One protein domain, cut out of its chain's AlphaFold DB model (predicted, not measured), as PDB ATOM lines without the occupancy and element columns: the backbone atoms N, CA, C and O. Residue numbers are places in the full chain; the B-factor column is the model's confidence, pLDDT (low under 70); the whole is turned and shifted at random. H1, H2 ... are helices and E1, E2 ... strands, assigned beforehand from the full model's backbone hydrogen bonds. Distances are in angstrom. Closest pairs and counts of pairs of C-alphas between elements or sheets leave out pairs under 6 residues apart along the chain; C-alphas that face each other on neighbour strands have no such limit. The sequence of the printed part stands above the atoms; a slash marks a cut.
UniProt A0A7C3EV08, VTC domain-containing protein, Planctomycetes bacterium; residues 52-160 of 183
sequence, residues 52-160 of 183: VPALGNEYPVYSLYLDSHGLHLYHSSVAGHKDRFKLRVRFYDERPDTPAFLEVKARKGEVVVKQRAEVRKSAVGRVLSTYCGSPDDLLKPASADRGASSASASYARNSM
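This is residues 52 to 160 of the 183 residues of the protein "VTC domain-containing protein" of Planctomycetes bacterium (UniProt A0A7C3EV08). A twisted wall of four antiparallel strands has H2 and H3 over one face, while H1 sits on the opposite face, beside the strands at one end. Residues 53 to 58 stick out, and a long loop, residues 130 to 149, joins H2 to H3. The 109 printed residues include E1, H1, E2, E3, E4, H2 and H3 along the chain, sheet order E1 - E2 - E3 - E4, class mixed. The whole is compact, radius of gyration of the C-alphas 15.1 A, spanning 42 by 36 by 30 A.

Start at edge strand E1, residues 62 to 66, antiparallel to E2, residues 84 to 91; N 64 and O 89 are 2.8 A apart. Between them H1, residues 72 to 78, is over none of the strands; its closest C-alphas to E2 are Ser 76 and Arg 84, 6.5 A. E2, E3, residues 99 to 108, and E4, residues 111 to 120, form a meander, each antiparallel to the one before, in two hairpins: N 86 and O 105 are 2.8 A apart, N 104 and O 115 2.9 A. H2, residues 121 to 129, runs along E3 at 17 degrees on the local plane, closest C-alphas Ala 100 and Lys 121, 5.3 A. H3, residues 150 to 159, runs slantwise to E2 at 56 degrees on the local plane; its closest C-alphas to E3 are Ala 153 and Val 104, 6.2 A. H2 and H3 are close but not clearly touching, C-alphas Leu 128 and Ser 154 7.3 A apart. Every O i to N i+4 pair is within hydrogen-bond range in H1 and H3, 3 of 5 in H2.

Find C-alpha 62 at (26.694, -30.884, 29.956), where E1 begins its 13.2 A. E2 spans 23.1 A, E3 28.1 A and E4 29.9 A. H3 ends at C-alpha 159, (27.721, -16.744, 50.600), after 14.1 A.

The C-alphas of Ala 54 and Gly 109 are farthest apart, 43.4 A. The printed part has no cut; H2 to H3 is the long link. pLDDT is under 70 at residues 129 to 135 and 140 to 160.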
ATOM      1  N   VAL A  52      25.402 -31.097  15.016       85.62
ATOM      2  CA  VAL A  52      26.463 -31.961  14.505       85.62
ATOM      3  C   VAL A  52      25.810 -33.073  13.680       85.62
ATOM      4  O   VAL A  52      25.226 -33.993  14.259       85.62
ATOM      5  N   PRO A  53      25.896 -33.038  12.333       84.06
ATOM      6  CA  PRO A  53      25.280 -34.060  11.481       84.06
ATOM      7  C   PRO A  53      25.771 -35.476  11.794       84.06
ATOM      8  O   PRO A  53      24.979 -36.414  11.831       84.06
ATOM      9  N   ALA A  54      27.057 -35.616  12.136       84.56
ATOM     10  CA  ALA A  54      27.657 -36.887  12.544       84.56
ATOM     11  C   ALA A  54      27.047 -37.484  13.831       84.56
ATOM     12  O   ALA A  54      27.214 -38.672  14.086       84.56
ATOM     13  N   LEU A  55      26.332 -36.681  14.630       81.75
ATOM     14  CA  LEU A  55      25.615 -37.112  15.835       81.75
ATOM     15  C   LEU A  55      24.095 -37.215  15.610       81.75
ATOM     16  O   LEU A  55      23.339 -37.234  16.573       81.75
ATOM     17  N   GLY A  56      23.626 -37.254  14.358       82.56
ATOM     18  CA  GLY A  56      22.191 -37.316  14.055       82.56
ATOM     19  C   GLY A  56      21.475 -35.969  14.200       82.56
ATOM     20  O   GLY A  56      20.311 -35.929  14.598       82.56
ATOM     21  N   ASN A  57      22.165 -34.870  13.867       83.94
ATOM     22  CA  ASN A  57      21.704 -33.485  14.050       83.94
ATOM     23  C   ASN A  57      21.473 -33.113  15.522       83.94
ATOM     24  O   ASN A  57      20.548 -32.375  15.861       83.94
ATOM     25  N   GLU A  58      22.340 -33.617  16.395       86.19
ATOM     26  CA  GLU A  58      22.310 -33.366  17.834       86.19
ATOM     27  C   GLU A  58      23.600 -32.674  18.289       86.19
ATOM     28  O   GLU A  58      24.580 -32.588  17.548       86.19
ATOM     29  N   TYR A  59      23.598 -32.169  19.520       88.38
ATOM     30  CA  TYR A  59      24.793 -31.675  20.194       88.38
ATOM     31  C   TYR A  59      24.719 -32.003  21.691       88.38
ATOM     32  O   TYR A  59      23.637 -31.937  22.287       88.38
ATOM     33  N   PRO A  60      25.845 -32.366  22.330       88.94
ATOM     34  CA  PRO A  60      25.837 -32.674  23.747       88.94
ATOM     35  C   PRO A  60      25.660 -31.400  24.582       88.94
ATOM     36  O   PRO A  60      26.120 -30.311  24.238       88.94
ATOM     37  N   VAL A  61      24.977 -31.537  25.716       90.94
ATOM     38  CA  VAL A  61      24.798 -30.453  26.686       90.94
ATOM     39  C   VAL A  61      25.147 -30.982  28.063       90.94
ATOM     40  O   VAL A  61      24.385 -31.734  28.658       90.94
ATOM     41  N   TYR A  62      26.262 -30.521  28.613       92.19
ATOM     42  CA  TYR A  62      26.694 -30.884  29.956       92.19
ATOM     43  C   TYR A  62      26.312 -29.776  30.930       92.19
ATOM     44  O   TYR A  62      26.500 -28.588  30.662       92.19
ATOM     45  N   SER A  63      25.709 -30.129  32.063       89.56
ATOM     46  CA  SER A  63      25.328 -29.168  33.103       89.56
ATOM     47  C   SER A  63      25.652 -29.728  34.481       89.56
ATOM     48  O   SER A  63      25.014 -30.671  34.924       89.56
ATOM     49  N   LEU A  64      26.606 -29.109  35.167       90.56
ATOM     50  CA  LEU A  64      26.976 -29.405  36.544       90.56
ATOM     51  C   LEU A  64      26.267 -28.423  37.474       90.56
ATOM     52  O   LEU A  64      26.512 -27.222  37.394       90.56
ATOM     53  N   TYR A  65      25.400 -28.912  38.354       90.12
ATOM     54  CA  TYR A  65      24.774 -28.088  39.387       90.12
ATOM     55  C   TYR A  65      25.692 -27.972  40.604       90.12
ATOM     56  O   TYR A  65      26.380 -28.925  40.959       90.12
ATOM     57  N   LEU A  66      25.726 -26.788  41.214       87.38
ATOM     58  CA  LEU A  66      26.529 -26.522  42.408       87.38
ATOM     59  C   LEU A  66      25.599 -26.303  43.598       87.38
ATOM     60  O   LEU A  66      24.632 -25.554  43.468       87.38
ATOM     61  N   ASP A  67      25.919 -26.903  44.741       86.69
ATOM     62  CA  ASP A  67      25.177 -26.734  45.992       86.69
ATOM     63  C   ASP A  67      26.127 -26.764  47.203       86.69
ATOM     64  O   ASP A  67      27.307 -27.081  47.112       86.69
ATOM     65  N   SER A  68      25.624 -26.376  48.362       84.38
ATOM     66  CA  SER A  68      26.274 -26.591  49.653       84.38
ATOM     67  C   SER A  68      26.246 -28.066  50.062       84.38
ATOM     68  O   SER A  68      25.449 -28.852  49.556       84.38
ATOM     69  N   HIS A  69      27.097 -28.440  51.023       84.75
ATOM     70  CA  HIS A  69      27.103 -29.795  51.588       84.75
ATOM     71  C   HIS A  69      25.735 -30.187  52.173       84.75
ATOM     72  O   HIS A  69      25.306 -31.323  52.022       84.75
ATOM     73  N   GLY A  70      25.025 -29.226  52.773       87.19
ATOM     74  CA  GLY A  70      23.673 -29.413  53.300       87.19
ATOM     75  C   GLY A  70      22.555 -29.300  52.259       87.19
ATOM     76  O   GLY A  70      21.405 -29.150  52.650       87.19
ATOM     77  N   LEU A  71      22.869 -29.307  50.956       88.56
ATOM     78  CA  LEU A  71      21.886 -29.282  49.863       88.56
ATOM     79  C   LEU A  71      20.874 -28.119  49.948       88.56
ATOM     80  O   LEU A  71      19.696 -28.251  49.612       88.56
ATOM     81  N   HIS A  72      21.322 -26.954  50.424       87.12
ATOM     82  CA  HIS A  72      20.465 -25.792  50.655       87.12
ATOM     83  C   HIS A  72      19.688 -25.347  49.400       87.12
ATOM     84  O   HIS A  72      18.506 -25.009  49.491       87.12
ATOM     85  N   LEU A  73      20.308 -25.358  48.211       87.88
ATOM     86  CA  LEU A  73      19.617 -24.966  46.976       87.88
ATOM     87  C   LEU A  73      18.585 -25.997  46.525       87.88
ATOM     88  O   LEU A  73      17.524 -25.625  46.004       87.88
ATOM     89  N   TYR A  74      18.881 -27.280  46.722       89.81
ATOM     90  CA  TYR A  74      17.923 -28.357  46.522       89.81
ATOM     91  C   TYR A  74      16.707 -28.178  47.436       89.81
ATOM     92  O   TYR A  74      15.590 -28.046  46.928       89.81
ATOM     93  N   HIS A  75      16.912 -28.065  48.751       90.81
ATOM     94  CA  HIS A  75      15.818 -27.907  49.711       90.81
ATOM     95  C   HIS A  75      15.009 -26.635  49.453       90.81
ATOM     96  O   HIS A  75      13.782 -26.689  49.431       90.81
ATOM     97  N   SER A  76      15.668 -25.519  49.128       88.12
ATOM     98  CA  SER A  76      14.990 -24.272  48.756       88.12
ATOM     99  C   SER A  76      14.116 -24.416  47.504       88.12
ATOM    100  O   SER A  76      13.027 -23.838  47.413       88.12
ATOM    101  N   SER A  77      14.566 -25.219  46.536       87.88
ATOM    102  CA  SER A  77      13.797 -25.508  45.325       87.88
ATOM    103  C   SER A  77      12.584 -26.393  45.605       87.88
ATOM    104  O   SER A  77      11.528 -26.133  45.032       87.88
ATOM    105  N   VAL A  78      12.731 -27.410  46.460       90.56
ATOM    106  CA  VAL A  78      11.651 -28.339  46.836       90.56
ATOM    107  C   VAL A  78      10.608 -27.650  47.716       90.56
ATOM    108  O   VAL A  78       9.418 -27.788  47.462       90.56
ATOM    109  N   ALA A  79      11.041 -26.840  48.684       91.06
ATOM    110  CA  ALA A  79      10.161 -26.067  49.564       91.06
ATOM    111  C   ALA A  79       9.447 -24.904  48.850       91.06
ATOM    112  O   ALA A  79       8.546 -24.283  49.410       91.06
ATOM    113  N   GLY A  80       9.848 -24.574  47.618       87.31
ATOM    114  CA  GLY A  80       9.172 -23.565  46.807       87.31
ATOM    115  C   GLY A  80       9.376 -22.126  47.284       87.31
ATOM    116  O   GLY A  80       8.534 -21.275  46.996       87.31
ATOM    117  N   HIS A  81      10.485 -21.817  47.968       86.25
ATOM    118  CA  HIS A  81      10.756 -20.458  48.450       86.25
ATOM    119  C   HIS A  81      10.650 -19.416  47.327       86.25
ATOM    120  O   HIS A  81      11.124 -19.638  46.204       86.25
ATOM    121  N   LYS A  82      10.014 -18.274  47.633       83.75
ATOM    122  CA  LYS A  82       9.772 -17.179  46.674       83.75
ATOM    123  C   LYS A  82      11.081 -16.653  46.088       83.75
ATOM    124  O   LYS A  82      11.200 -16.542  44.868       83.75
ATOM    125  N   ASP A  83      12.066 -16.450  46.958       85.50
ATOM    126  CA  ASP A  83      13.409 -16.036  46.583       85.50
ATOM    127  C   ASP A  83      14.345 -17.238  46.638       85.50
ATOM    128  O   ASP A  83      14.599 -17.821  47.691       85.50
ATOM    129  N   ARG A  84      14.824 -17.649  45.466       87.50
ATOM    130  CA  ARG A  84      15.686 -18.826  45.316       87.50
ATOM    131  C   ARG A  84      16.569 -18.689  44.097       87.50
ATOM    132  O   ARG A  84      16.239 -17.969  43.157       87.50
ATOM    133  N   PHE A  85      17.663 -19.436  44.053       89.12
ATOM    134  CA  PHE A  85      18.505 -19.477  42.867       89.12
ATOM    135  C   PHE A  85      19.114 -20.852  42.631       89.12
ATOM    136  O   PHE A  85      19.128 -21.710  43.505       89.12
ATOM    137  N   LYS A  86      19.578 -21.072  41.403       89.69
ATOM    138  CA  LYS A  86      20.308 -22.265  40.985       89.69
ATOM    139  C   LYS A  86      21.640 -21.838  40.397       89.69
ATOM    140  O   LYS A  86      21.673 -20.948  39.543       89.69
ATOM    141  N   LEU A  87      22.703 -22.499  40.836       89.56
ATOM    142  CA  LEU A  87      24.049 -22.340  40.305       89.56
ATOM    143  C   LEU A  87      24.368 -23.519  39.392       89.56
ATOM    144  O   LEU A  87      24.086 -24.667  39.745       89.56
ATOM    145  N   ARG A  88      24.949 -23.245  38.222       90.25
ATOM    146  CA  ARG A  88      25.418 -24.303  37.326       90.25
ATOM    147  C   ARG A  88      26.631 -23.904  36.500       90.25
ATOM    148  O   ARG A  88      26.757 -22.751  36.101       90.25
ATOM    149  N   VAL A  89      27.466 -24.884  36.188       90.50
ATOM    150  CA  VAL A  89      28.465 -24.818  35.118       90.50
ATOM    151  C   VAL A  89      27.899 -25.561  33.916       90.50
ATOM    152  O   VAL A  89      27.427 -26.686  34.060       90.50
ATOM    153  N   ARG A  90      27.910 -24.950  32.736       91.94
ATOM    154  CA  ARG A  90      27.421 -25.564  31.499       91.94
ATOM    155  C   ARG A  90      28.482 -25.523  30.414       91.94
ATOM    156  O   ARG A  90      29.158 -24.514  30.274       91.94
ATOM    157  N   PHE A  91      28.594 -26.582  29.630       92.56
ATOM    158  CA  PHE A  91      29.471 -26.651  28.460       92.56
ATOM    159  C   PHE A  91      28.872 -27.606  27.417       92.56
ATOM    160  O   PHE A  91      27.997 -28.407  27.751       92.56
ATOM    161  N   TYR A  92      29.289 -27.479  26.159       90.19
ATOM    162  CA  TYR A  92      28.647 -28.150  25.013       90.19
ATOM    163  C   TYR A  92      29.549 -29.156  24.292       90.19
ATOM    164  O   TYR A  92      29.133 -29.782  23.330       90.19
ATOM    165  N   ASP A  93      30.786 -29.319  24.750       88.44
ATOM    166  CA  ASP A  93      31.753 -30.277  24.215       88.44
ATOM    167  C   ASP A  93      32.844 -30.534  25.267       88.44
ATOM    168  O   ASP A  93      32.885 -29.871  26.306       88.44
ATOM    169  N   GLU A  94      33.758 -31.460  25.006       85.31
ATOM    170  CA  GLU A  94      34.877 -31.782  25.907       85.31
ATOM    171  C   GLU A  94      36.198 -31.112  25.499       85.31
ATOM    172  O   GLU A  94      37.204 -31.254  26.190       85.31
ATOM    173  N   ARG A  95      36.213 -30.331  24.411       87.25
ATOM    174  CA  ARG A  95      37.432 -29.684  23.909       87.25
ATOM    175  C   ARG A  95      37.929 -28.645  24.922       87.25
ATOM    176  O   ARG A  95      37.117 -27.866  25.423       87.25
ATOM    177  N   PRO A  96      39.231 -28.584  25.229       84.94
ATOM    178  CA  PRO A  96      39.750 -27.689  26.264       84.94
ATOM    179  C   PRO A  96      39.625 -26.200  25.901       84.94
ATOM    180  O   PRO A  96      39.463 -25.369  26.795       84.94
ATOM    181  N   ASP A  97      39.642 -25.879  24.604       85.25
ATOM    182  CA  ASP A  97      39.688 -24.499  24.101       85.25
ATOM    183  C   ASP A  97      38.320 -23.809  24.044       85.25
ATOM    184  O   ASP A  97      38.231 -22.605  23.798       85.25
ATOM    185  N   THR A  98      37.231 -24.547  24.268       88.44
ATOM    186  CA  THR A  98      35.878 -23.983  24.217       88.44
ATOM    187  C   THR A  98      35.434 -23.474  25.594       88.44
ATOM    188  O   THR A  98      35.888 -23.964  26.634       88.44
ATOM    189  N   PRO A  99      34.545 -22.464  25.645       89.94
ATOM    190  CA  PRO A  99      34.083 -21.886  26.902       89.94
ATOM    191  C   PRO A  99      33.297 -22.871  27.771       89.94
ATOM    192  O   PRO A  99      32.474 -23.654  27.294       89.94
ATOM    193  N   ALA A 100      33.448 -22.709  29.083       90.38
ATOM    194  CA  ALA A 100      32.440 -23.096  30.056       90.38
ATOM    195  C   ALA A 100      31.627 -21.866  30.480       90.38
ATOM    196  O   ALA A 100      32.144 -20.759  30.622       90.38
ATOM    197  N   PHE A 101      30.339 -22.069  30.719       88.81
ATOM    198  CA  PHE A 101      29.411 -21.037  31.150       88.81
ATOM    199  C   PHE A 101      29.099 -21.211  32.632       88.81
ATOM    200  O   PHE A 101      28.470 -22.195  33.022       88.81
ATOM    201  N   LEU A 102      29.492 -20.243  33.456       88.00
ATOM    202  CA  LEU A 102      29.021 -20.146  34.836       88.00
ATOM    203  C   LEU A 102      27.689 -19.412  34.828       88.00
ATOM    204  O   LEU A 102      27.637 -18.247  34.442       88.00
ATOM    205  N   GLU A 103      26.610 -20.079  35.221       86.12
ATOM    206  CA  GLU A 103      25.268 -19.514  35.168       86.12
ATOM    207  C   GLU A 103      24.606 -19.453  36.547       86.12
ATOM    208  O   GLU A 103      24.625 -20.415  37.321       86.12
ATOM    209  N   VAL A 104      23.932 -18.331  36.798       87.06
ATOM    210  CA  VAL A 104      23.067 -18.107  37.957       87.06
ATOM    211  C   VAL A 104      21.650 -17.883  37.446       87.06
ATOM    212  O   VAL A 104      21.391 -16.944  36.692       87.06
ATOM    213  N   LYS A 105      20.719 -18.753  37.843       88.69
ATOM    214  CA  LYS A 105      19.284 -18.575  37.588       88.69
ATOM    215  C   LYS A 105      18.592 -18.270  38.907       88.69
ATOM    216  O   LYS A 105      18.408 -19.183  39.705       88.69
ATOM    217  N   ALA A 106      18.206 -17.021  39.123       87.38
ATOM    218  CA  ALA A 106      17.526 -16.568  40.330       87.38
ATOM    219  C   ALA A 106      16.049 -16.273  40.053       87.38
ATOM    220  O   ALA A 106      15.694 -15.789  38.980       87.38
ATOM    221  N   ARG A 107      15.193 -16.550  41.030       84.88
ATOM    222  CA  ARG A 107      13.823 -16.051  41.114       84.88
ATOM    223  C   ARG A 107      13.758 -15.098  42.302       84.88
ATOM    224  O   ARG A 107      14.240 -15.455  43.374       84.88
ATOM    225  N   LYS A 108      13.211 -13.904  42.077       84.62
ATOM    226  CA  LYS A 108      12.912 -12.899  43.100       84.62
ATOM    227  C   LYS A 108      11.433 -12.542  42.981       84.62
ATOM    228  O   LYS A 108      11.043 -11.876  42.020       84.62
ATOM    229  N   GLY A 109      10.605 -13.068  43.880       84.38
ATOM    230  CA  GLY A 109       9.145 -13.031  43.736       84.38
ATOM    231  C   GLY A 109       8.661 -13.653  42.413       84.38
ATOM    232  O   GLY A 109       8.863 -14.840  42.162       84.38
ATOM    233  N   GLU A 110       8.035 -12.852  41.551       80.00
ATOM    234  CA  GLU A 110       7.535 -13.267  40.225       80.00
ATOM    235  C   GLU A 110       8.602 -13.174  39.119       80.00
ATOM    236  O   GLU A 110       8.448 -13.739  38.037       80.00
ATOM    237  N   VAL A 111       9.719 -12.488  39.380       81.50
ATOM    238  CA  VAL A 111      10.731 -12.194  38.363       81.50
ATOM    239  C   VAL A 111      11.798 -13.281  38.339       81.50
ATOM    240  O   VAL A 111      12.401 -13.610  39.361       81.50
ATOM    241  N   VAL A 112      12.087 -13.811  37.148       83.75
ATOM    242  CA  VAL A 112      13.191 -14.751  36.918       83.75
ATOM    243  C   VAL A 112      14.322 -14.044  36.180       83.75
ATOM    244  O   VAL A 112      14.140 -13.547  35.072       83.75
ATOM    245  N   VAL A 113      15.514 -14.050  36.774       83.31
ATOM    246  CA  VAL A 113      16.730 -13.459  36.208       83.31
ATOM    247  C   VAL A 113      17.744 -14.560  35.932       83.31
ATOM    248  O   VAL A 113      18.019 -15.409  36.783       83.31
ATOM    249  N   LYS A 114      18.326 -14.542  34.731       85.25
ATOM    250  CA  LYS A 114      19.432 -15.419  34.348       85.25
ATOM    251  C   LYS A 114      20.658 -14.572  34.023       85.25
ATOM    252  O   LYS A 114      20.602 -13.722  33.140       85.25
ATOM    253  N   GLN A 115      21.763 -14.843  34.702       83.75
ATOM    254  CA  GLN A 115      23.074 -14.260  34.422       83.75
ATOM    255  C   GLN A 115      24.048 -15.379  34.058       83.75
ATOM    256  O   GLN A 115      23.928 -16.495  34.570       83.75
ATOM    257  N   ARG A 116      24.985 -15.105  33.145       86.12
ATOM    258  CA  ARG A 116      26.035 -16.059  32.773       86.12
ATOM    259  C   ARG A 116      27.363 -15.372  32.476       86.12
ATOM    260  O   ARG A 116      27.349 -14.287  31.900       86.12
ATOM    261  N   ALA A 117      28.469 -16.020  32.828       84.81
ATOM    262  CA  ALA A 117      29.831 -15.639  32.453       84.81
ATOM    263  C   ALA A 117      30.475 -16.728  31.589       84.81
ATOM    264  O   ALA A 117      30.282 -17.913  31.857       84.81
ATOM    265  N   GLU A 118      31.246 -16.315  30.585       87.00
ATOM    266  CA  GLU A 118      32.075 -17.188  29.743       87.00
ATOM    267  C   GLU A 118      33.478 -17.290  30.352       87.00
ATOM    268  O   GLU A 118      34.171 -16.283  30.498       87.00
ATOM    269  N   VAL A 119      33.889 -18.504  30.715       86.50
ATOM    270  CA  VAL A 119      35.152 -18.793  31.404       86.50
ATOM    271  C   VAL A 119      35.916 -19.854  30.620       86.50
ATOM    272  O   VAL A 119      35.312 -20.772  30.060       86.50
ATOM    273  N   ARG A 120      37.246 -19.760  30.592       87.38
ATOM    274  CA  ARG A 120      38.096 -20.836  30.060       87.38
ATOM    275  C   ARG A 120      37.887 -22.112  30.881       87.38
ATOM    276  O   ARG A 120      37.906 -22.054  32.109       87.38
ATOM    277  N   LYS A 121      37.724 -23.275  30.238       87.25
ATOM    278  CA  LYS A 121      37.507 -24.551  30.953       87.25
ATOM    279  C   LYS A 121      38.616 -24.866  31.957       87.25
ATOM    280  O   LYS A 121      38.316 -25.254  33.083       87.25
ATOM    281  N   SER A 122      39.871 -24.610  31.588       86.94
ATOM    282  CA  SER A 122      41.037 -24.761  32.471       86.94
ATOM    283  C   SER A 122      40.958 -23.891  33.731       86.94
ATOM    284  O   SER A 122      41.417 -24.293  34.797       86.94
ATOM    285  N   ALA A 123      40.324 -22.722  33.638       84.50
ATOM    286  CA  ALA A 123      40.157 -21.803  34.752       84.50
ATOM    287  C   ALA A 123      38.935 -22.120  35.624       84.50
ATOM    288  O   ALA A 123      38.840 -21.584  36.724       84.50
ATOM    289  N   VAL A 124      38.014 -23.001  35.202       84.38
ATOM    290  CA  VAL A 124      36.794 -23.307  35.973       84.38
ATOM    291  C   VAL A 124      37.147 -23.769  37.378       84.38
ATOM    292  O   VAL A 124      36.647 -23.184  38.328       84.38
ATOM    293  N   GLY A 125      38.040 -24.751  37.536       82.00
ATOM    294  CA  GLY A 125      38.433 -25.255  38.856       82.00
ATOM    295  C   GLY A 125      38.941 -24.147  39.782       82.00
ATOM    296  O   GLY A 125      38.488 -24.048  40.920       82.00
ATOM    297  N   ARG A 126      39.787 -23.252  39.255       77.31
ATOM    298  CA  ARG A 126      40.300 -22.075  39.968       77.31
ATOM    299  C   ARG A 126      39.188 -21.083  40.305       77.31
ATOM    300  O   ARG A 126      39.056 -20.681  41.451       77.31
ATOM    301  N   VAL A 127      38.328 -20.724  39.360       78.00
ATOM    302  CA  VAL A 127      37.196 -19.813  39.616       78.00
ATOM    303  C   VAL A 127      36.187 -20.432  40.590       78.00
ATOM    304  O   VAL A 127      35.485 -19.712  41.302       78.00
ATOM    305  N   LEU A 128      36.096 -21.765  40.639       77.06
ATOM    306  CA  LEU A 128      35.276 -22.486  41.605       77.06
ATOM    307  C   LEU A 128      35.878 -22.449  43.020       77.06
ATOM    308  O   LEU A 128      35.123 -22.282  43.979       77.06
ATOM    309  N   SER A 129      37.202 -22.597  43.142       69.69
ATOM    310  CA  SER A 129      37.919 -22.726  44.417       69.69
ATOM    311  C   SER A 129      38.372 -21.403  45.038       69.69
ATOM    312  O   SER A 129      38.446 -21.303  46.261       69.69
ATOM    313  N   THR A 130      38.681 -20.396  44.222       58.25
ATOM    314  CA  THR A 130      39.280 -19.133  44.670       58.25
ATOM    315  C   THR A 130      38.224 -18.042  44.828       58.25
ATOM    316  O   THR A 130      37.268 -17.948  44.059       58.25
ATOM    317  N   TYR A 131      38.413 -17.179  45.828       53.94
ATOM    318  CA  TYR A 131      37.531 -16.040  46.106       53.94
ATOM    319  C   TYR A 131      37.643 -14.920  45.056       53.94
ATOM    320  O   TYR A 131      36.709 -14.132  44.905       53.94
ATOM    321  N   CYS A 132      38.743 -14.883  44.302       52.25
ATOM    322  CA  CYS A 132      39.015 -13.944  43.222       52.25
ATOM    323  C   CYS A 132      39.307 -14.718  41.924       52.25
ATOM    324  O   CYS A 132      40.287 -15.451  41.831       52.25
ATOM    325  N   GLY A 133      38.440 -14.588  40.918       56.84
ATOM    326  CA  GLY A 133      38.810 -14.971  39.552       56.84
ATOM    327  C   GLY A 133      39.707 -13.882  38.968       56.84
ATOM    328  O   GLY A 133      39.417 -12.702  39.179       56.84
ATOM    329  N   SER A 134      40.771 -14.251  38.251       63.50
ATOM    330  CA  SER A 134      41.523 -13.252  37.483       63.50
ATOM    331  C   SER A 134      40.654 -12.787  36.307       63.50
ATOM    332  O   SER A 134      39.931 -13.610  35.735       63.50
ATOM    333  N   PRO A 135      40.700 -11.508  35.891       66.88
ATOM    334  CA  PRO A 135      40.126 -11.083  34.613       66.88
ATOM    335  C   PRO A 135      40.581 -11.962  33.436       66.88
ATOM    336  O   PRO A 135      39.792 -12.219  32.527       66.88
ATOM    337  N   ASP A 136      41.797 -12.512  33.514       74.12
ATOM    338  CA  ASP A 136      42.367 -13.444  32.534       74.12
ATOM    339  C   ASP A 136      41.676 -14.813  32.504       74.12
ATOM    340  O   ASP A 136      41.952 -15.632  31.637       74.12
ATOM    341  N   ASP A 137      40.771 -15.117  33.425       73.50
ATOM    342  CA  ASP A 137      40.005 -16.365  33.383       73.50
ATOM    343  C   ASP A 137      38.791 -16.257  32.442       73.50
ATOM    344  O   ASP A 137      38.230 -17.272  32.009       73.50
ATOM    345  N   LEU A 138      38.395 -15.028  32.095       73.88
ATOM    346  CA  LEU A 138      37.224 -14.732  31.280       73.88
ATOM    347  C   LEU A 138      37.591 -14.653  29.796       73.88
ATOM    348  O   LEU A 138      38.574 -14.030  29.406       73.88
ATOM    349  N   LEU A 139      36.760 -15.262  28.947       72.25
ATOM    350  CA  LEU A 139      36.942 -15.212  27.488       72.25
ATOM    351  C   LEU A 139      36.497 -13.878  26.880       72.25
ATOM    352  O   LEU A 139      36.991 -13.475  25.832       72.25
ATOM    353  N   LYS A 140      35.586 -13.180  27.555       64.31
ATOM    354  CA  LYS A 140      35.251 -11.786  27.278       64.31
ATOM    355  C   LYS A 140      35.402 -11.019  28.588       64.31
ATOM    356  O   LYS A 140      34.654 -11.331  29.524       64.31
ATOM    357  N   PRO A 141      36.328 -10.046  28.690       50.53
ATOM    358  CA  PRO A 141      36.271  -9.099  29.794       50.53
ATOM    359  C   PRO A 141      34.904  -8.418  29.727       50.53
ATOM    360  O   PRO A 141      34.370  -8.223  28.634       50.53
ATOM    361  N   ALA A 142      34.292  -8.147  30.881       45.31
ATOM    362  CA  ALA A 142      32.939  -7.612  30.946       45.31
ATOM    363  C   ALA A 142      32.819  -6.368  30.048       45.31
ATOM    364  O   ALA A 142      33.276  -5.286  30.407       45.31
ATOM    365  N   SER A 143      32.207  -6.521  28.868       37.06
ATOM    366  CA  SER A 143      31.700  -5.389  28.100       37.06
ATOM    367  C   SER A 143      30.809  -4.589  29.043       37.06
ATOM    368  O   SER A 143      30.045  -5.207  29.786       37.06
ATOM    369  N   ALA A 144      30.910  -3.259  29.009       35.88
ATOM    370  CA  ALA A 144      30.313  -2.282  29.931       35.88
ATOM    371  C   ALA A 144      28.784  -2.374  30.166       35.88
ATOM    372  O   ALA A 144      28.210  -1.536  30.854       35.88
ATOM    373  N   ASP A 145      28.121  -3.404  29.648       35.88
ATOM    374  CA  ASP A 145      26.731  -3.744  29.884       35.88
ATOM    375  C   ASP A 145      26.640  -5.084  30.657       35.88
ATOM    376  O   ASP A 145      26.772  -6.170  30.087       35.88
ATOM    377  N   ARG A 146      26.393  -4.986  31.979       37.38
ATOM    378  CA  ARG A 146      26.216  -6.062  32.996       37.38
ATOM    379  C   ARG A 146      27.487  -6.587  33.694       37.38
ATOM    380  O   ARG A 146      27.839  -7.761  33.592       37.38
ATOM    381  N   GLY A 147      28.089  -5.748  34.542       29.97
ATOM    382  CA  GLY A 147      29.221  -6.059  35.439       29.97
ATOM    383  C   GLY A 147      28.952  -7.034  36.603       29.97
ATOM    384  O   GLY A 147      29.427  -6.811  37.709       29.97
ATOM    385  N   ALA A 148      28.193  -8.112  36.402       40.47
ATOM    386  CA  ALA A 148      27.832  -9.025  37.492       40.47
ATOM    387  C   ALA A 148      27.623 -10.468  37.019       40.47
ATOM    388  O   ALA A 148      26.571 -11.045  37.279       40.47
ATOM    389  N   SER A 149      28.567 -11.066  36.291       49.28
ATOM    390  CA  SER A 149      28.426 -12.457  35.828       49.28
ATOM    391  C   SER A 149      29.413 -13.426  36.487       49.28
ATOM    392  O   SER A 149      28.990 -14.468  36.980       49.28
ATOM    393  N   SER A 150      30.701 -13.086  36.577       44.66
ATOM    394  CA  SER A 150      31.676 -13.868  37.356       44.66
ATOM    395  C   SER A 150      31.583 -13.537  38.847       44.66
ATOM    396  O   SER A 150      31.496 -14.436  39.679       44.66
ATOM    397  N   ALA A 151      31.490 -12.245  39.176       47.16
ATOM    398  CA  ALA A 151      31.372 -11.758  40.546       47.16
ATOM    399  C   ALA A 151      30.098 -12.260  41.240       47.16
ATOM    400  O   ALA A 151      30.162 -12.651  42.397       47.16
ATOM    401  N   SER A 152      28.956 -12.320  40.547       50.09
ATOM    402  CA  SER A 152      27.696 -12.808  41.127       50.09
ATOM    403  C   SER A 152      27.693 -14.322  41.334       50.09
ATOM    404  O   SER A 152      27.186 -14.787  42.349       50.09
ATOM    405  N   ALA A 153      28.292 -15.094  40.420       51.00
ATOM    406  CA  ALA A 153      28.431 -16.540  40.563       51.00
ATOM    407  C   ALA A 153      29.395 -16.906  41.702       51.00
ATOM    408  O   ALA A 153      29.087 -17.793  42.499       51.00
ATOM    409  N   SER A 154      30.522 -16.197  41.819       53.12
ATOM    410  CA  SER A 154      31.464 -16.358  42.930       53.12
ATOM    411  C   SER A 154      30.867 -15.869  44.252       53.12
ATOM    412  O   SER A 154      30.922 -16.594  45.237       53.12
ATOM    413  N   TYR A 155      30.210 -14.705  44.280       47.50
ATOM    414  CA  TYR A 155      29.535 -14.170  45.470       47.50
ATOM    415  C   TYR A 155      28.412 -15.091  45.960       47.50
ATOM    416  O   TYR A 155      28.365 -15.418  47.143       47.50
ATOM    417  N   ALA A 156      27.553 -15.579  45.058       52.09
ATOM    418  CA  ALA A 156      26.457 -16.486  45.395       52.09
ATOM    419  C   ALA A 156      26.941 -17.878  45.831       52.09
ATOM    420  O   ALA A 156      26.290 -18.527  46.646       52.09
ATOM    421  N   ARG A 157      28.086 -18.352  45.319       53.94
ATOM    422  CA  ARG A 157      28.726 -19.572  45.832       53.94
ATOM    423  C   ARG A 157      29.310 -19.340  47.223       53.94
ATOM    424  O   ARG A 157      29.092 -20.152  48.120       53.94
ATOM    425  N   ASN A 158      30.041 -18.241  47.392       50.78
ATOM    426  CA  ASN A 158      30.791 -17.936  48.605       50.78
ATOM    427  C   ASN A 158      29.868 -17.645  49.789       50.78
ATOM    428  O   ASN A 158      30.145 -18.125  50.886       50.78
ATOM    429  N   SER A 159      28.740 -16.963  49.566       46.50
ATOM    430  CA  SER A 159      27.721 -16.744  50.600       46.50
ATOM    431  C   SER A 159      27.129 -18.050  51.139       46.50
ATOM    432  O   SER A 159      26.740 -18.107  52.300       46.50
ATOM    433  N   MET A 160      27.117 -19.119  50.335       48.84
ATOM    434  CA  MET A 160      26.587 -20.430  50.726       48.84
ATOM    435  C   MET A 160      27.661 -21.491  50.999       48.84
ATOM    436  O   MET A 160      27.314 -22.645  51.251       48.84
TER     437      MET A 160